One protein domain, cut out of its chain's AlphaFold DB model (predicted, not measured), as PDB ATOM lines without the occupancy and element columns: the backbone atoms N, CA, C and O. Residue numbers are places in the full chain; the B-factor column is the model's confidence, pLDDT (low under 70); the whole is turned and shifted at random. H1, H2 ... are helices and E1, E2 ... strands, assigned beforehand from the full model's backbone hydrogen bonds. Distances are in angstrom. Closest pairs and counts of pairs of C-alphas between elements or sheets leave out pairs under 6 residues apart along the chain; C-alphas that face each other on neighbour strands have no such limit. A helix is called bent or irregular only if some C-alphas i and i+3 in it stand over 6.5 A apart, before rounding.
ATOM      1  N   LYS A  44     374.261 215.931 177.594       85.50
ATOM      2  CA  LYS A  44     373.909 215.392 178.912       85.50
ATOM      3  C   LYS A  44     374.954 215.672 180.014       85.50
ATOM      4  O   LYS A  44     374.556 216.233 181.031       85.50
ATOM      5  N   PRO A  45     376.257 215.356 179.849       85.38
ATOM      6  CA  PRO A  45     377.234 215.574 180.921       85.38
ATOM      7  C   PRO A  45     377.369 217.051 181.319       85.38
ATOM      8  O   PRO A  45     377.600 217.354 182.485       85.38
ATOM      9  N   PHE A  46     377.171 217.983 180.385       86.75
ATOM     10  CA  PHE A  46     377.203 219.416 180.674       86.75
ATOM     11  C   PHE A  46     375.976 219.865 181.465       86.75
ATOM     12  O   PHE A  46     376.093 220.635 182.414       86.75
ATOM     13  N   LEU A  47     374.797 219.370 181.085       83.12
ATOM     14  CA  LEU A  47     373.544 219.682 181.766       83.12
ATOM     15  C   LEU A  47     373.540 219.178 183.208       83.12
ATOM     16  O   LEU A  47     373.169 219.940 184.098       83.12
ATOM     17  N   ASP A  48     373.991 217.944 183.433       82.88
ATOM     18  CA  ASP A  48     374.100 217.363 184.775       82.88
ATOM     19  C   ASP A  48     374.961 218.273 185.674       82.88
ATOM     20  O   ASP A  48     374.534 218.688 186.750       82.88
ATOM     21  N   ARG A  49     376.124 218.713 185.174       78.25
ATOM     22  CA  ARG A  49     377.044 219.585 185.923       78.25
ATOM     23  C   ARG A  49     376.527 220.993 186.165       78.25
ATOM     24  O   ARG A  49     376.772 221.552 187.232       78.25
ATOM     25  N   LEU A  50     375.829 221.571 185.194       77.88
ATOM     26  CA  LEU A  50     375.226 222.895 185.321       77.88
ATOM     27  C   LEU A  50     374.079 222.912 186.343       77.88
ATOM     28  O   LEU A  50     373.923 223.893 187.071       77.88
ATOM     29  N   LEU A  51     373.297 221.832 186.411       76.50
ATOM     30  CA  LEU A  51     372.231 221.666 187.401       76.50
ATOM     31  C   LEU A  51     372.792 221.420 188.809       76.50
ATOM     32  O   LEU A  51     372.237 221.948 189.768       76.50
ATOM     33  N   GLU A  52     373.888 220.666 188.928       75.12
ATOM     34  CA  GLU A  52     374.548 220.374 190.209       75.12
ATOM     35  C   GLU A  52     375.284 221.587 190.799       75.12
ATOM     36  O   GLU A  52     375.156 221.857 191.989       75.12
ATOM     37  N   ASN A  53     376.057 222.320 189.986       66.06
ATOM     38  CA  ASN A  53     377.052 223.275 190.500       66.06
ATOM     39  C   ASN A  53     376.660 224.752 190.370       66.06
ATOM     40  O   ASN A  53     377.167 225.577 191.122       66.06
ATOM     41  N   GLN A  54     375.805 225.115 189.406       60.72
ATOM     42  CA  GLN A  54     375.617 226.518 189.000       60.72
ATOM     43  C   GLN A  54     374.231 227.092 189.309       60.72
ATOM     44  O   GLN A  54     373.865 228.141 188.783       60.72
ATOM     45  N   ASN A  55     373.446 226.432 190.171       54.75
ATOM     46  CA  ASN A  55     372.116 226.907 190.578       54.75
ATOM     47  C   ASN A  55     371.204 227.276 189.388       54.75
ATOM     48  O   ASN A  55     370.358 228.169 189.491       54.75
ATOM     49  N   LEU A  56     371.335 226.584 188.248       60.94
ATOM     50  CA  LEU A  56     370.319 226.637 187.202       60.94
ATOM     51  C   LEU A  56     369.032 226.090 187.819       60.94
ATOM     52  O   LEU A  56     368.891 224.888 188.012       60.94
ATOM     53  N   ALA A  57     368.116 227.000 188.167       53.66
ATOM     54  CA  ALA A  57     367.026 226.777 189.124       53.66
ATOM     55  C   ALA A  57     366.122 225.559 188.834       53.66
ATOM     56  O   ALA A  57     365.332 225.167 189.685       53.66
ATOM     57  N   SER A  58     366.179 225.007 187.619       62.09
ATOM     58  CA  SER A  58     365.696 223.672 187.231       62.09
ATOM     59  C   SER A  58     365.825 223.495 185.713       62.09
ATOM     60  O   SER A  58     366.033 224.470 184.987       62.09
ATOM     61  N   GLN A  59     365.574 222.283 185.200       62.72
ATOM     62  CA  GLN A  59     365.421 222.007 183.760       62.72
ATOM     63  C   GLN A  59     364.396 222.919 183.054       62.72
ATOM     64  O   GLN A  59     364.516 223.150 181.853       62.72
ATOM     65  N   SER A  60     363.435 223.505 183.782       59.50
ATOM     66  CA  SER A  60     362.479 224.491 183.237       59.50
ATOM     67  C   SER A  60     363.144 225.783 182.732       59.50
ATOM     68  O   SER A  60     362.557 226.549 181.968       59.50
ATOM     69  N   SER A  61     364.404 225.996 183.114       71.75
ATOM     70  CA  SER A  61     365.267 227.089 182.667       71.75
ATOM     71  C   SER A  61     365.719 226.941 181.215       71.75
ATOM     72  O   SER A  61     366.103 227.934 180.594       71.75
ATOM     73  N   ILE A  62     365.653 225.724 180.670       77.50
ATOM     74  CA  ILE A  62     366.161 225.377 179.346       77.50
ATOM     75  C   ILE A  62     365.040 225.545 178.321       77.50
ATOM     76  O   ILE A  62     364.059 224.800 178.284       77.50
ATOM     77  N   TYR A  63     365.195 226.530 177.442       78.25
ATOM     78  CA  TYR A  63     364.251 226.774 176.361       78.25
ATOM     79  C   TYR A  63     364.406 225.787 175.212       78.25
ATOM     80  O   TYR A  63     363.389 225.415 174.631       78.25
ATOM     81  N   ALA A  64     365.633 225.402 174.865       79.69
ATOM     82  CA  ALA A  64     365.951 224.467 173.789       79.69
ATOM     83  C   ALA A  64     367.416 224.021 173.879       79.69
ATOM     84  O   ALA A  64     368.222 224.653 174.556       79.69
ATOM     85  N   THR A  65     367.763 222.973 173.141       82.56
ATOM     86  CA  THR A  65     369.144 222.521 172.946       82.56
ATOM     87  C   THR A  65     369.417 222.351 171.459       82.56
ATOM     88  O   THR A  65     368.556 221.856 170.731       82.56
ATOM     89  N   THR A  66     370.608 222.735 171.020       82.94
ATOM     90  CA  THR A  66     371.106 222.503 169.665       82.94
ATOM     91  C   THR A  66     372.302 221.575 169.757       82.94
ATOM     92  O   THR A  66     373.304 221.933 170.371       82.94
ATOM     93  N   ASP A  67     372.184 220.391 169.167       84.19
ATOM     94  CA  ASP A  67     373.309 219.475 169.005       84.19
ATOM     95  C   ASP A  67     374.213 219.982 167.875       84.19
ATOM     96  O   ASP A  67     373.723 220.333 166.797       84.19
ATOM     97  N   LEU A  68     375.513 220.063 168.148       83.31
ATOM     98  CA  LEU A  68     376.531 220.475 167.181       83.31
ATOM     99  C   LEU A  68     377.478 219.332 166.805       83.31
ATOM    100  O   LEU A  68     378.348 219.512 165.948       83.31
ATOM    101  N   THR A  69     377.294 218.146 167.388       72.06
ATOM    102  CA  THR A  69     378.085 216.974 167.032       72.06
ATOM    103  C   THR A  69     377.865 216.629 165.558       72.06
ATOM    104  O   THR A  69     376.752 216.683 165.037       72.06
ATOM    105  N   GLN A  70     378.962 216.330 164.856       70.25
ATOM    106  CA  GLN A  70     378.992 215.983 163.423       70.25
ATOM    107  C   GLN A  70     378.703 217.134 162.434       70.25
ATOM    108  O   GLN A  70     378.611 216.895 161.230       70.25
ATOM    109  N   GLN A  71     378.622 218.392 162.883       75.50
ATOM    110  CA  GLN A  71     378.375 219.549 162.006       75.50
ATOM    111  C   GLN A  71     379.657 220.352 161.745       75.50
ATOM    112  O   GLN A  71     379.823 221.463 162.249       75.50
ATOM    113  N   SER A  72     380.557 219.808 160.916       74.81
ATOM    114  CA  SER A  72     381.886 220.387 160.624       74.81
ATOM    115  C   SER A  72     381.845 221.851 160.174       74.81
ATOM    116  O   SER A  72     382.639 222.666 160.633       74.81
ATOM    117  N   HIS A  73     380.874 222.223 159.336       79.25
ATOM    118  CA  HIS A  73     380.697 223.611 158.906       79.25
ATOM    119  C   HIS A  73     380.374 224.554 160.077       79.25
ATOM    120  O   HIS A  73     380.939 225.642 160.166       79.25
ATOM    121  N   LYS A  74     379.515 224.130 161.014       80.31
ATOM    122  CA  LYS A  74     379.189 224.936 162.200       80.31
ATOM    123  C   LYS A  74     380.338 224.979 163.196       80.31
ATOM    124  O   LYS A  74     380.525 226.003 163.841       80.31
ATOM    125  N   HIS A  75     381.117 223.900 163.298       81.38
ATOM    126  CA  HIS A  75     382.354 223.898 164.078       81.38
ATOM    127  C   HIS A  75     383.330 224.954 163.555       81.38
ATOM    128  O   HIS A  75     383.820 225.759 164.341       81.38
ATOM    129  N   HIS A  76     383.532 225.029 162.236       79.25
ATOM    130  CA  HIS A  76     384.390 226.051 161.639       79.25
ATOM    131  C   HIS A  76     383.882 227.471 161.920       79.25
ATOM    132  O   HIS A  76     384.655 228.305 162.386       79.25
ATOM    133  N   LEU A  77     382.585 227.730 161.713       79.81
ATOM    134  CA  LEU A  77     381.972 229.034 161.994       79.81
ATOM    135  C   LEU A  77     382.085 229.431 163.470       79.81
ATOM    136  O   LEU A  77     382.392 230.577 163.772       79.81
ATOM    137  N   LEU A  78     381.869 228.498 164.401       80.31
ATOM    138  CA  LEU A  78     381.990 228.763 165.836       80.31
ATOM    139  C   LEU A  78     383.437 228.969 166.264       80.31
ATOM    140  O   LEU A  78     383.713 229.885 167.031       80.31
ATOM    141  N   THR A  79     384.362 228.158 165.754       78.12
ATOM    142  CA  THR A  79     385.799 228.355 165.966       78.12
ATOM    143  C   THR A  79     386.203 229.739 165.486       78.12
ATOM    144  O   THR A  79     386.887 230.460 166.203       78.12
ATOM    145  N   GLN A  80     385.733 230.140 164.308       77.50
ATOM    146  CA  GLN A  80     385.955 231.474 163.782       77.50
ATOM    147  C   GLN A  80     385.326 232.542 164.671       77.50
ATOM    148  O   GLN A  80     386.031 233.421 165.123       77.50
ATOM    149  N   TYR A  81     384.048 232.457 165.010       77.00
ATOM    150  CA  TYR A  81     383.402 233.466 165.847       77.00
ATOM    151  C   TYR A  81     384.065 233.635 167.219       77.00
ATOM    152  O   TYR A  81     384.198 234.743 167.728       77.00
ATOM    153  N   ILE A  82     384.479 232.527 167.830       74.19
ATOM    154  CA  ILE A  82     385.050 232.532 169.174       74.19
ATOM    155  C   ILE A  82     386.524 232.944 169.144       74.19
ATOM    156  O   ILE A  82     386.974 233.627 170.056       74.19
ATOM    157  N   TYR A  83     387.275 232.535 168.119       69.94
ATOM    158  CA  TYR A  83     388.733 232.657 168.094       69.94
ATOM    159  C   TYR A  83     389.284 233.514 166.942       69.94
ATOM    160  O   TYR A  83     390.504 233.675 166.846       69.94
ATOM    161  N   GLN A  84     388.447 234.095 166.073       57.03
ATOM    162  CA  GLN A  84     388.901 234.968 164.984       57.03
ATOM    163  C   GLN A  84     389.692 236.140 165.555       57.03
ATOM    164  O   GLN A  84     389.278 236.825 166.488       57.03
ATOM    165  N   ASN A  85     390.860 236.361 164.954       50.50
ATOM    166  CA  ASN A  85     391.848 237.368 165.338       50.50
ATOM    167  C   ASN A  85     392.473 237.170 166.730       50.50
ATOM    168  O   ASN A  85     393.080 238.099 167.260       50.50
ATOM    169  N   GLY A  86     392.347 235.979 167.325       48.53
ATOM    170  CA  GLY A  86     392.947 235.653 168.616       48.53
ATOM    171  C   GLY A  86     392.347 236.415 169.797       48.53
ATOM    172  O   GLY A  86     392.892 236.359 170.878       48.53
ATOM    173  N   GLN A  87     391.242 237.146 169.651       54.38
ATOM    174  CA  GLN A  87     390.855 238.118 170.682       54.38
ATOM    175  C   GLN A  87     390.331 237.494 171.991       54.38
ATOM    176  O   GLN A  87     390.441 238.132 173.036       54.38
ATOM    177  N   ASP A  88     389.844 236.247 171.974       63.09
ATOM    178  CA  ASP A  88     389.329 235.547 173.163       63.09
ATOM    179  C   ASP A  88     390.346 234.524 173.717       63.09
ATOM    180  O   ASP A  88     390.095 233.319 173.788       63.09
ATOM    181  N   PHE A  89     391.552 234.996 174.071       61.22
ATOM    182  CA  PHE A  89     392.619 234.149 174.634       61.22
ATOM    183  C   PHE A  89     392.282 233.581 176.016       61.22
ATOM    184  O   PHE A  89     392.868 232.576 176.410       61.22
ATOM    185  N   ASN A  90     391.377 234.224 176.756       65.38
ATOM    186  CA  ASN A  90     390.990 233.835 178.106       65.38
ATOM    187  C   ASN A  90     389.466 233.954 178.262       65.38
ATOM    188  O   ASN A  90     388.982 234.923 178.858       65.38
ATOM    189  N   PRO A  91     388.711 232.997 177.694       70.06
ATOM    190  CA  PRO A  91     387.269 233.095 177.644       70.06
ATOM    191  C   PRO A  91     386.668 233.102 179.038       70.06
ATOM    192  O   PRO A  91     387.147 232.462 179.978       70.06
ATOM    193  N   GLN A  92     385.564 233.824 179.131       74.25
ATOM    194  CA  GLN A  92     384.656 233.760 180.256       74.25
ATOM    195  C   GLN A  92     383.982 232.388 180.293       74.25
ATOM    196  O   GLN A  92     383.351 231.967 179.322       74.25
ATOM    197  N   ILE A  93     384.116 231.687 181.416       77.31
ATOM    198  CA  ILE A  93     383.610 230.330 181.598       77.31
ATOM    199  C   ILE A  93     382.693 230.297 182.818       77.31
ATOM    200  O   ILE A  93     383.027 230.771 183.900       77.31
ATOM    201  N   VAL A  94     381.514 229.712 182.627       76.00
ATOM    202  CA  VAL A  94     380.536 229.455 183.690       76.00
ATOM    203  C   VAL A  94     380.860 228.148 184.408       76.00
ATOM    204  O   VAL A  94     380.598 227.998 185.592       76.00
ATOM    205  N   TYR A  95     381.411 227.163 183.705       77.38
ATOM    206  CA  TYR A  95     381.780 225.886 184.303       77.38
ATOM    207  C   TYR A  95     383.018 225.315 183.628       77.38
ATOM    208  O   TYR A  95     383.060 225.259 182.401       77.38
ATOM    209  N   LEU A  96     383.979 224.864 184.434       79.25
ATOM    210  CA  LEU A  96     385.128 224.074 184.014       79.25
ATOM    211  C   LEU A  96     385.251 222.869 184.951       79.25
ATOM    212  O   LEU A  96     385.120 223.012 186.165       79.25
ATOM    213  N   GLY A  97     385.493 221.684 184.406       78.62
ATOM    214  CA  GLY A  97     385.711 220.478 185.200       78.62
ATOM    215  C   GLY A  97     386.151 219.303 184.342       78.62
ATOM    216  O   GLY A  97     386.118 219.378 183.119       78.62
ATOM    217  N   THR A  98     386.573 218.207 184.965       80.06
ATOM    218  CA  THR A  98     386.975 216.986 184.251       80.06
ATOM    219  C   THR A  98     385.768 216.285 183.621       80.06
ATOM    220  O   THR A  98     384.695 216.216 184.234       80.06
ATOM    221  N   ASP A  99     385.929 215.735 182.413       83.38
ATOM    222  CA  ASP A  99     384.914 214.860 181.820       83.38
ATOM    223  C   ASP A  99     384.901 213.512 182.570       83.38
ATOM    224  O   ASP A  99     385.921 212.823 182.630       83.38
ATOM    225  N   PRO A 100     383.762 213.091 183.156       79.62
ATOM    226  CA  PRO A 100     383.682 211.833 183.897       79.62
ATOM    227  C   PRO A 100     383.920 210.590 183.029       79.62
ATOM    228  O   PRO A 100     384.172 209.516 183.573       79.62
ATOM    229  N   LYS A 101     383.799 210.698 181.699       82.44
ATOM    230  CA  LYS A 101     384.025 209.589 180.762       82.44
ATOM    231  C   LYS A 101     385.424 209.595 180.154       82.44
ATOM    232  O   LYS A 101     385.854 208.562 179.650       82.44
ATOM    233  N   ASP A 102     386.104 210.733 180.186       81.69
ATOM    234  CA  ASP A 102     387.424 210.916 179.596       81.69
ATOM    235  C   ASP A 102     388.276 211.839 180.481       81.69
ATOM    236  O   ASP A 102     388.209 213.060 180.348       81.69
ATOM    237  N   PRO A 103     389.124 211.276 181.360       80.06
ATOM    238  CA  PRO A 103     389.979 212.059 182.249       80.06
ATOM    239  C   PRO A 103     390.985 212.971 181.532       80.06
ATOM    240  O   PRO A 103     391.550 213.861 182.163       80.06
ATOM    241  N   SER A 104     391.243 212.748 180.236       78.06
ATOM    242  CA  SER A 104     392.114 213.613 179.431       78.06
ATOM    243  C   SER A 104     391.400 214.864 178.907       78.06
ATOM    244  O   SER A 104     392.051 215.806 178.448       78.06
ATOM    245  N   ALA A 105     390.068 214.890 179.000       83.06
ATOM    246  CA  ALA A 105     389.221 215.977 178.550       83.06
ATOM    247  C   ALA A 105     388.601 216.746 179.721       83.06
ATOM    248  O   ALA A 105     388.351 216.233 180.814       83.06
ATOM    249  N   HIS A 106     388.297 218.007 179.446       83.81
ATOM    250  CA  HIS A 106     387.601 218.901 180.350       83.81
ATOM    251  C   HIS A 106     386.296 219.353 179.717       83.81
ATOM    252  O   HIS A 106     386.239 219.710 178.542       83.81
ATOM    253  N   LEU A 107     385.241 219.362 180.515       86.75
ATOM    254  CA  LEU A 107     383.975 219.978 180.175       86.75
ATOM    255  C   LEU A 107     384.075 221.468 180.485       86.75
ATOM    256  O   LEU A 107     384.361 221.852 181.617       86.75
ATOM    257  N   ALA A 108     383.802 222.294 179.484       85.69
ATOM    258  CA  ALA A 108     383.715 223.733 179.625       85.69
ATOM    259  C   ALA A 108     382.362 224.245 179.132       85.69
ATOM    260  O   ALA A 108     381.824 223.781 178.125       85.69
ATOM    261  N   VAL A 109     381.814 225.231 179.833       85.94
ATOM    262  CA  VAL A 109     380.589 225.923 179.427       85.94
ATOM    263  C   VAL A 109     380.846 227.416 179.428       85.94
ATOM    264  O   VAL A 109     381.164 227.979 180.475       85.94
ATOM    265  N   LYS A 110     380.666 228.065 178.276       84.19
ATOM    266  CA  LYS A 110     380.808 229.520 178.149       84.19
ATOM    267  C   LYS A 110     379.467 230.219 177.934       84.19
ATOM    268  O   LYS A 110     378.580 229.632 177.303       84.19
ATOM    269  N   PRO A 111     379.323 231.474 178.397       82.44
ATOM    270  CA  PRO A 111     378.263 232.356 177.930       82.44
ATOM    271  C   PRO A 111     378.256 232.400 176.398       82.44
ATOM    272  O   PRO A 111     379.314 232.483 175.765       82.44
ATOM    273  N   PHE A 112     377.075 232.331 175.792       83.06
ATOM    274  CA  PHE A 112     376.924 232.379 174.345       83.06
ATOM    275  C   PHE A 112     375.837 233.372 173.948       83.06
ATOM    276  O   PHE A 112     374.646 233.117 174.116       83.06
ATOM    277  N   ALA A 113     376.272 234.504 173.404       79.94
ATOM    278  CA  ALA A 113     375.423 235.546 172.848       79.94
ATOM    279  C   ALA A 113     375.873 235.796 171.398       79.94
ATOM    280  O   ALA A 113     376.721 236.659 171.169       79.94
ATOM    281  N   PRO A 114     375.423 234.970 170.435       75.38
ATOM    282  CA  PRO A 114     375.744 235.180 169.031       75.38
ATOM    283  C   PRO A 114     375.039 236.431 168.512       75.38
ATOM    284  O   PRO A 114     373.936 236.766 168.957       75.38
ATOM    285  N   ASP A 115     375.657 237.085 167.534       74.19
ATOM    286  CA  ASP A 115     374.940 238.050 166.717       74.19
ATOM    287  C   ASP A 115     373.827 237.376 165.895       74.19
ATOM    288  O   ASP A 115     373.603 236.160 165.911       74.19
ATOM    289  N   VAL A 116     373.074 238.227 165.211       73.25
ATOM    290  CA  VAL A 116     371.925 237.851 164.393       73.25
ATOM    291  C   VAL A 116     372.292 236.820 163.329       73.25
ATOM    292  O   VAL A 116     371.583 235.821 163.179       73.25
ATOM    293  N   ASP A 117     373.390 237.061 162.624       76.12
ATOM    294  CA  ASP A 117     373.769 236.314 161.433       76.12
ATOM    295  C   ASP A 117     374.290 234.930 161.832       76.12
ATOM    296  O   ASP A 117     373.803 233.910 161.338       76.12
ATOM    297  N   LEU A 118     375.155 234.864 162.848       78.19
ATOM    298  CA  LEU A 118     375.638 233.600 163.392       78.19
ATOM    299  C   LEU A 118     374.506 232.766 164.002       78.19
ATOM    300  O   LEU A 118     374.486 231.540 163.863       78.19
ATOM    301  N   ALA A 119     373.557 233.398 164.697       76.00
ATOM    302  CA  ALA A 119     372.415 232.683 165.258       76.00
ATOM    303  C   ALA A 119     371.563 232.030 164.158       76.00
ATOM    304  O   ALA A 119     371.107 230.896 164.338       76.00
ATOM    305  N   ASP A 120     371.352 232.712 163.028       75.38
ATOM    306  CA  ASP A 120     370.605 232.157 161.899       75.38
ATOM    307  C   ASP A 120     371.385 231.039 161.195       75.38
ATOM    308  O   ASP A 120     370.816 229.978 160.936       75.38
ATOM    309  N   ASP A 121     372.698 231.194 161.017       77.56
ATOM    310  CA  ASP A 121     373.565 230.159 160.439       77.56
ATOM    311  C   ASP A 121     373.633 228.889 161.299       77.56
ATOM    312  O   ASP A 121     373.679 227.761 160.787       77.56
ATOM    313  N   ILE A 122     373.593 229.040 162.624       75.69
ATOM    314  CA  ILE A 122     373.574 227.911 163.556       75.69
ATOM    315  C   ILE A 122     372.204 227.234 163.581       75.69
ATOM    316  O   ILE A 122     372.127 226.002 163.648       75.69
ATOM    317  N   LEU A 123     371.113 228.000 163.550       70.25
ATOM    318  CA  LEU A 123     369.761 227.466 163.706       70.25
ATOM    319  C   LEU A 123     369.112 227.044 162.379       70.25
ATOM    320  O   LEU A 123     368.194 226.227 162.432       70.25
ATOM    321  N   ARG A 124     369.569 227.573 161.233       62.47
ATOM    322  CA  ARG A 124     369.096 227.349 159.848       62.47
ATOM    323  C   ARG A 124     367.588 227.153 159.719       62.47
ATOM    324  O   ARG A 124     367.137 226.147 159.181       62.47
ATOM    325  N   ASN A 125     366.785 228.070 160.255       53.44
ATOM    326  CA  ASN A 125     365.350 227.799 160.390       53.44
ATOM    327  C   ASN A 125     364.402 228.943 160.024       53.44
ATOM    328  O   ASN A 125     363.197 228.794 160.234       53.44
ATOM    329  N   GLY A 126     364.882 230.092 159.532       46.16
ATOM    330  CA  GLY A 126     364.024 231.195 159.057       46.16
ATOM    331  C   GLY A 126     363.089 231.807 160.118       46.16
ATOM    332  O   GLY A 126     362.343 232.744 159.852       46.16
ATOM    333  N   LYS A 127     363.127 231.310 161.362       53.38
ATOM    334  CA  LYS A 127     362.363 231.786 162.527       53.38
ATOM    335  C   LYS A 127     363.206 232.720 163.396       53.38
ATOM    336  O   LYS A 127     362.966 232.830 164.600       53.38
ATOM    337  N   PHE A 128     364.162 233.403 162.770       53.28
ATOM    338  CA  PHE A 128     365.153 234.300 163.359       53.28
ATOM    339  C   PHE A 128     364.571 235.278 164.400       53.28
ATOM    340  O   PHE A 128     365.127 235.491 165.477       53.28
ATOM    341  N   HIS A 129     363.361 235.782 164.159       55.47
ATOM    342  CA  HIS A 129     362.683 236.741 165.033       55.47
ATOM    343  C   HIS A 129     362.430 236.203 166.455       55.47
ATOM    344  O   HIS A 129     362.358 236.976 167.408       55.47
ATOM    345  N   ARG A 130     362.325 234.875 166.628       59.53
ATOM    346  CA  ARG A 130     362.169 234.230 167.946       59.53
ATOM    347  C   ARG A 130     363.491 234.079 168.709       59.53
ATOM    348  O   ARG A 130     363.450 233.755 169.900       59.53
ATOM    349  N   TRP A 131     364.620 234.314 168.041       61.69
ATOM    350  CA  TRP A 131     365.983 234.073 168.525       61.69
ATOM    351  C   TRP A 131     366.855 235.332 168.581       61.69
ATOM    352  O   TRP A 131     367.842 235.315 169.304       61.69
ATOM    353  N   LYS A 132     366.434 236.434 167.937       57.03
ATOM    354  CA  LYS A 132     367.135 237.729 167.766       57.03
ATOM    355  C   LYS A 132     367.781 238.367 169.014       57.03
ATOM    356  O   LYS A 132     368.529 239.313 168.867       57.03
ATOM    357  N   ASN A 133     367.515 237.888 170.226       59.91
ATOM    358  CA  ASN A 133     368.146 238.379 171.459       59.91
ATOM    359  C   ASN A 133     368.310 237.252 172.490       59.91
ATOM    360  O   ASN A 133     368.117 237.471 173.686       59.91
ATOM    361  N   ARG A 134     368.484 236.005 172.040       67.50
ATOM    362  CA  ARG A 134     368.593 234.870 172.953       67.50
ATOM    363  C   ARG A 134     370.041 234.616 173.297       67.50
ATOM    364  O   ARG A 134     370.860 234.356 172.426       67.50
ATOM    365  N   GLU A 135     370.288 234.617 174.592       77.44
ATOM    366  CA  GLU A 135     371.525 234.138 175.172       77.44
ATOM    367  C   GLU A 135     371.374 232.654 175.503       77.44
ATOM    368  O   GLU A 135     370.281 232.124 175.762       77.44
ATOM    369  N   GLY A 136     372.498 231.968 175.473       83.94
ATOM    370  CA  GLY A 136     372.606 230.568 175.803       83.94
ATOM    371  C   GLY A 136     373.954 230.264 176.419       83.94
ATOM    372  O   GLY A 136     374.713 231.144 176.825       83.94
ATOM    373  N   LEU A 137     374.232 228.976 176.477       86.19
ATOM    374  CA  LEU A 137     375.468 228.424 176.981       86.19
ATOM    375  C   LEU A 137     376.040 227.511 175.912       86.19
ATOM    376  O   LEU A 137     375.362 226.587 175.459       86.19
ATOM    377  N   LEU A 138     377.274 227.773 175.505       88.56
ATOM    378  CA  LEU A 138     377.988 226.907 174.582       88.56
ATOM    379  C   LEU A 138     378.764 225.868 175.389       88.56
ATOM    380  O   LEU A 138     379.615 226.218 176.208       88.56
ATOM    381  N   ALA A 139     378.454 224.599 175.146       89.94
ATOM    382  CA  ALA A 139     379.104 223.452 175.758       89.94
ATOM    383  C   ALA A 139     380.258 222.967 174.875       89.94
ATOM    384  O   ALA A 139     380.076 222.701 173.682       89.94
ATOM    385  N   MET A 140     381.439 222.843 175.473       88.56
ATOM    386  CA  MET A 140     382.687 222.520 174.789       88.56
ATOM    387  C   MET A 140     383.446 221.439 175.548       88.56
ATOM    388  O   MET A 140     383.558 221.518 176.771       88.56
ATOM    389  N   ARG A 141     384.029 220.469 174.842       87.50
ATOM    390  CA  ARG A 141     385.108 219.655 175.410       87.50
ATOM    391  C   ARG A 141     386.447 220.263 175.046       87.50
ATOM    392  O   ARG A 141     386.672 220.654 173.902       87.50
ATOM    393  N   LEU A 142     387.323 220.339 176.033       83.62
ATOM    394  CA  LEU A 142     388.660 220.890 175.910       83.62
ATOM    395  C   LEU A 142     389.676 219.805 176.235       83.62
ATOM    396  O   LEU A 142     389.609 219.176 177.291       83.62
ATOM    397  N   ARG A 143     390.640 219.623 175.344       81.75
ATOM    398  CA  ARG A 143     391.801 218.766 175.559       81.75
ATOM    399  C   ARG A 143     393.062 219.589 175.386       81.75
ATOM    400  O   ARG A 143     393.095 220.564 174.635       81.75
ATOM    401  N   SER A 144     394.093 219.209 176.128       73.44
ATOM    402  CA  SER A 144     395.386 219.874 176.033       73.44
ATOM    403  C   SER A 144     395.950 219.675 174.626       73.44
ATOM    404  O   SER A 144     396.036 218.552 174.140       73.44
ATOM    405  N   ARG A 145     396.341 220.776 173.991       72.12
ATOM    406  CA  ARG A 145     396.887 220.869 172.634       72.12
ATOM    407  C   ARG A 145     395.939 220.457 171.509       72.12
ATOM    408  O   ARG A 145     396.396 220.150 170.411       72.12
ATOM    409  N   GLU A 146     394.640 220.492 171.756       76.50
ATOM    410  CA  GLU A 146     393.628 220.219 170.740       76.50
ATOM    411  C   GLU A 146     392.679 221.406 170.596       76.50
ATOM    412  O   GLU A 146     392.549 222.255 171.486       76.50
ATOM    413  N   GLU A 147     392.017 221.464 169.446       75.94
ATOM    414  CA  GLU A 147     390.919 222.393 169.244       75.94
ATOM    415  C   GLU A 147     389.730 222.026 170.143       75.94
ATOM    416  O   GLU A 147     389.464 220.843 170.372       75.94
ATOM    417  N   PRO A 148     388.959 223.018 170.609       80.50
ATOM    418  CA  PRO A 148     387.707 222.768 171.307       80.50
ATOM    419  C   PRO A 148     386.723 221.959 170.456       80.50
ATOM    420  O   PRO A 148     386.410 222.311 169.314       80.50
ATOM    421  N   GLU A 149     386.163 220.908 171.043       86.38
ATOM    422  CA  GLU A 149     385.040 220.174 170.467       86.38
ATOM    423  C   GLU A 149     383.733 220.830 170.931       86.38
ATOM    424  O   GLU A 149     383.403 220.807 172.118       86.38
ATOM    425  N   PHE A 150     382.955 221.403 170.011       87.44
ATOM    426  CA  PHE A 150     381.637 221.954 170.344       87.44
ATOM    427  C   PHE A 150     380.595 220.839 170.446       87.44
ATOM    428  O   PHE A 150     380.158 220.289 169.437       87.44
ATOM    429  N   ALA A 151     380.155 220.537 171.667       88.56
ATOM    430  CA  ALA A 151     379.119 219.538 171.909       88.56
ATOM    431  C   ALA A 151     377.722 220.069 171.548       88.56
ATOM    432  O   ALA A 151     376.880 219.339 171.026       88.56
ATOM    433  N   GLY A 152     377.455 221.349 171.814       88.94
ATOM    434  CA  GLY A 152     376.160 221.948 171.512       88.94
ATOM    435  C   GLY A 152     375.899 223.271 172.221       88.94
ATOM    436  O   GLY A 152     376.731 223.768 172.978       88.94
ATOM    437  N   ILE A 153     374.709 223.825 171.993       86.88
ATOM    438  CA  ILE A 153     374.239 225.063 172.627       86.88
ATOM    439  C   ILE A 153     372.998 224.772 173.466       86.88
ATOM    440  O   ILE A 153     372.046 224.143 173.003       86.88
ATOM    441  N   ILE A 154     372.993 225.268 174.699       85.69
ATOM    442  CA  ILE A 154     371.862 225.220 175.621       85.69
ATOM    443  C   ILE A 154     371.238 226.613 175.654       85.69
ATOM    444  O   ILE A 154     371.803 227.557 176.199       85.69
ATOM    445  N   TRP A 155     370.057 226.751 175.066       83.81
ATOM    446  CA  TRP A 155     369.347 228.022 174.995       83.81
ATOM    447  C   TRP A 155     368.488 228.218 176.231       83.81
ATOM    448  O   TRP A 155     367.672 227.355 176.570       83.81
ATOM    449  N   LEU A 156     368.616 229.370 176.881       79.12
ATOM    450  CA  LEU A 156     367.901 229.653 178.121       79.12
ATOM    451  C   LEU A 156     366.549 230.333 177.858       79.12
ATOM    452  O   LEU A 156     366.278 230.914 176.799       79.12
ATOM    453  N   THR A 157     365.637 230.220 178.824       74.81
ATOM    454  CA  THR A 157     364.377 230.971 178.802       74.81
ATOM    455  C   THR A 157     364.621 232.456 179.088       74.81
ATOM    456  O   THR A 157     365.524 232.829 179.832       74.81
ATOM    457  N   LYS A 158     363.752 233.327 178.555       69.88
ATOM    458  CA  LYS A 158     363.841 234.790 178.735       69.88
ATOM    459  C   LYS A 158     363.839 235.223 180.208       69.88
ATOM    460  O   LYS A 158     364.381 236.271 180.538       69.88
ATOM    461  N   TRP A 159     363.205 234.444 181.086       66.12
ATOM    462  CA  TRP A 159     363.187 234.721 182.523       66.12
ATOM    463  C   TRP A 159     364.550 234.451 183.169       66.12
ATOM    464  O   TRP A 159     365.036 235.292 183.915       66.12
ATOM    465  N   GLN A 160     365.203 233.345 182.810       66.94
ATOM    466  CA  GLN A 160     366.557 233.019 183.264       66.94
ATOM    467  C   GLN A 160     367.607 233.987 182.728       66.94
ATOM    468  O   GLN A 160     368.439 234.448 183.499       66.94
ATOM    469  N   MET A 161     367.480 234.411 181.470       61.81
ATOM    470  CA  MET A 161     368.298 235.500 180.922       61.81
ATOM    471  C   MET A 161     368.176 236.796 181.745       61.81
ATOM    472  O   MET A 161     369.142 237.524 181.915       61.81
ATOM    473  N   LYS A 162     366.978 237.101 182.270       57.69
ATOM    474  CA  LYS A 162     366.715 238.341 183.021       57.69
ATOM    475  C   LYS A 162     367.026 238.268 184.517       57.69
ATOM    476  O   LYS A 162     367.178 239.318 185.132       57.69
ATOM    477  N   LYS A 163     367.019 237.077 185.124       53.88
ATOM    478  CA  LYS A 163     367.125 236.905 186.585       53.88
ATOM    479  C   LYS A 163     368.266 236.005 187.058       53.88
ATOM    480  O   LYS A 163     368.610 236.090 188.230       53.88
ATOM    481  N   GLY A 164     368.740 235.071 186.241       49.72
ATOM    482  CA  GLY A 164     369.047 233.745 186.777       49.72
ATOM    483  C   GLY A 164     370.469 233.225 186.617       49.72
ATOM    484  O   GLY A 164     370.838 232.329 187.368       49.72
ATOM    485  N   MET A 165     371.306 233.815 185.761       54.66
ATOM    486  CA  MET A 165     372.751 233.621 185.884       54.66
ATOM    487  C   MET A 165     373.372 234.869 186.480       54.66
ATOM    488  O   MET A 165     373.512 235.899 185.826       54.66
ATOM    489  N   LYS A 166     373.752 234.766 187.755       50.28
ATOM    490  CA  LYS A 166     374.754 235.659 188.315       50.28
ATOM    491  C   LYS A 166     376.045 235.379 187.555       50.28
ATOM    492  O   LYS A 166     376.792 234.473 187.911       50.28
ATOM    493  N   TRP A 167     376.311 236.165 186.516       53.56
ATOM    494  CA  TRP A 167     377.605 236.167 185.835       53.56
ATOM    495  C   TRP A 167     378.771 236.481 186.798       53.56
ATOM    496  O   TRP A 167     379.923 236.370 186.427       53.56
ATOM    497  N   GLU A 168     378.486 236.807 188.061       44.41
ATOM    498  CA  GLU A 168     379.422 236.825 189.192       44.41
ATOM    499  C   GLU A 168     380.185 235.491 189.381       44.41
ATOM    500  O   GLU A 168     381.283 235.505 189.923       44.41
ATOM    501  N   ALA A 169     379.638 234.350 188.928       50.84
ATOM    502  CA  ALA A 169     380.331 233.052 188.905       50.84
ATOM    503  C   ALA A 169     381.129 232.801 187.612       50.84
ATOM    504  O   ALA A 169     381.817 231.786 187.501       50.84
ATOM    505  N   VAL A 170     381.030 233.704 186.628       58.47
ATOM    506  CA  VAL A 170     381.864 233.660 185.430       58.47
ATOM    507  C   VAL A 170     383.258 234.063 185.835       58.47
ATOM    508  O   VAL A 170     383.564 235.232 186.065       58.47
ATOM    509  N   GLN A 171     384.104 233.061 185.899       64.38
ATOM    510  CA  GLN A 171     385.518 233.260 186.071       64.38
ATOM    511  C   GLN A 171     386.187 233.136 184.714       64.38
ATOM    512  O   GLN A 171     385.664 232.544 183.761       64.38
ATOM    513  N   THR A 172     387.361 233.736 184.612       65.25
ATOM    514  CA  THR A 172     388.192 233.493 183.443       65.25
ATOM    515  C   THR A 172     388.700 232.053 183.468       65.25
ATOM    516  O   THR A 172     388.860 231.456 184.536       65.25
ATOM    517  N   PHE A 173     388.948 231.482 182.293       66.31
ATOM    518  CA  PHE A 173     389.474 230.124 182.169       66.31
ATOM    519  C   PHE A 173     390.729 229.901 183.030       66.31
ATOM    520  O   PHE A 173     390.832 228.891 183.723       66.31
ATOM    521  N   ASP A 174     391.643 230.875 183.039       67.38
ATOM    522  CA  ASP A 174     392.900 230.791 183.788       67.38
ATOM    523  C   ASP A 174     392.678 230.748 185.312       67.38
ATOM    524  O   ASP A 174     393.369 230.008 186.016       67.38
ATOM    525  N   GLN A 175     391.685 231.488 185.820       65.69
ATOM    526  CA  GLN A 175     391.301 231.458 187.238       65.69
ATOM    527  C   GLN A 175     390.739 230.087 187.625       65.69
ATOM    528  O   GLN A 175     391.226 229.472 188.570       65.69
ATOM    529  N   LEU A 176     389.797 229.553 186.840       63.09
ATOM    530  CA  LEU A 176     389.199 228.244 187.125       63.09
ATOM    531  C   LEU A 176     390.216 227.108 187.056       63.09
ATOM    532  O   LEU A 176     390.156 226.180 187.858       63.09
ATOM    533  N   GLN A 177     391.149 227.160 186.107       65.62
ATOM    534  CA  GLN A 177     392.184 226.138 185.988       65.62
ATOM    535  C   GLN A 177     393.105 226.124 187.218       65.62
ATOM    536  O   GLN A 177     393.446 225.049 187.713       65.62
ATOM    537  N   SER A 178     393.475 227.305 187.724       67.81
ATOM    538  CA  SER A 178     394.262 227.448 188.952       67.81
ATOM    539  C   SER A 178     393.500 226.924 190.172       67.81
ATOM    540  O   SER A 178     394.029 226.106 190.924       67.81
ATOM    541  N   ASP A 179     392.248 227.350 190.344       62.22
ATOM    542  CA  ASP A 179     391.435 227.025 191.521       62.22
ATOM    543  C   ASP A 179     391.096 225.534 191.609       62.22
ATOM    544  O   ASP A 179     391.069 224.951 192.693       62.22
ATOM    545  N   LEU A 180     390.870 224.885 190.465       61.72
ATOM    546  CA  LEU A 180     390.456 223.485 190.414       61.72
ATOM    547  C   LEU A 180     391.635 222.499 190.433       61.72
ATOM    548  O   LEU A 180     391.405 221.292 190.380       61.72
ATOM    549  N   SER A 181     392.888 222.979 190.489       62.62
ATOM    550  CA  SER A 181     394.100 222.146 190.354       62.62
ATOM    551  C   SER A 181     394.054 221.204 189.141       62.62
ATOM    552  O   SER A 181     394.696 220.151 189.119       62.62
TER     553      SER A 181
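AT A GLANCE: This is residues 44 to 181 of the 197 residues of an uncharacterized protein of Ustilago bromivora (UniProt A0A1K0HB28). A strongly twisted sheet of five strands curls round the helix H1, and the longest helix, H2, crosses the sheet's opposite face over E5. H3 lies off the sheet, next in the chain to the long unnamed stretch of residues 124 to 135, while the short helices H4 and H5 only graze the sheet. The printed part has 138 residues with five named helices and five named strands, in the order H1 E1 H2 E2 E3 H3 E4 E5 H4 H5; the class is mixed, helices and strands. The sheet's order is E1 E5 E4 E3 E2, all antiparallel. The whole is compact, with a radius of gyration of the C-alphas of 14.6 A and spans of 43 by 33 by 28 A.

HOW THE PARTS SIT: Start at H1, residues 44 to 53, where the C-alphas of Phe 46 and Leu 107 are its closest to E3, residues 102 to 112, at 6.8 A. Edge strand E1, residues 62 to 67, is antiparallel to E5, residues 149 to 156, with N 66 and O 153 at 2.8 A, within hydrogen-bond range. H2, residues 72 to 86, is on the face opposite to H1, at a height of 7.8 A over the sheet by a local plane fitted to just 6 C-alphas. It runs across the strands, at 90 degrees to E5 on the local plane; the closest C-alphas are those of His 75 and Phe 150, 6.6 A apart. H2 is irregular: its C-alphas 82 and 85 are 9.2 A apart. The other edge strand, E2, residues 95 to 99, forms a hairpin with E3, with N 107 and O 97 at 2.7 A; E3 bends by 60 degrees at residue 105. H3, residues 116 to 123, is not on the sheet; it only just touches H2, at residues 74 to 77 of H2 alone, with 3 pairs of C-alphas within 8 A, the closest Lys 74 and Ile 122 at 6.5 A. They run opposite ways at a shallow tilt of 34 degrees, only just short of steep. E4, residues 136 to 143, pairs with E3 through N 108 and O 140, 2.8 A, and forms a hairpin with E5 through N 139 and O 152, 2.9 A. H4, residues 158 to 163, only grazes the sheet with residues 158 to 161. H5, residues 173 to 179, only grazes it with residues 173 to 177; the closest C-alphas of H5 and E2 are those of Leu 176 and Leu 96, 6.6 A apart. Every O i to N i+4 pair is within hydrogen-bond range in H1, H3, H4 and H5, and 9 of 11 are in H2.

IN THESE COORDINATES: Find C-alpha 44 at (373.909, 215.392, 178.912), where H1 begins and runs 14.4 A. H2 covers 20.5 A from C-alpha 72 at (381.886, 220.387, 160.624). E3 spans 24.5 A, E4 22.5 A and E5 21.0 A; H5 ends at C-alpha 179, (391.435, 227.025, 191.521).

THE WHOLE: Look for the farthest C-alphas, Gly 126 and Ser 181, 44.3 A apart. The printed part has no cut, and the one long link is H3 to E4, residues 124 to 135. The mean pLDDT of the printed part is 72.4; 51 residues are under 70, namely 53 to 60, 83 to 90, 124 to 134 and 158 to 181.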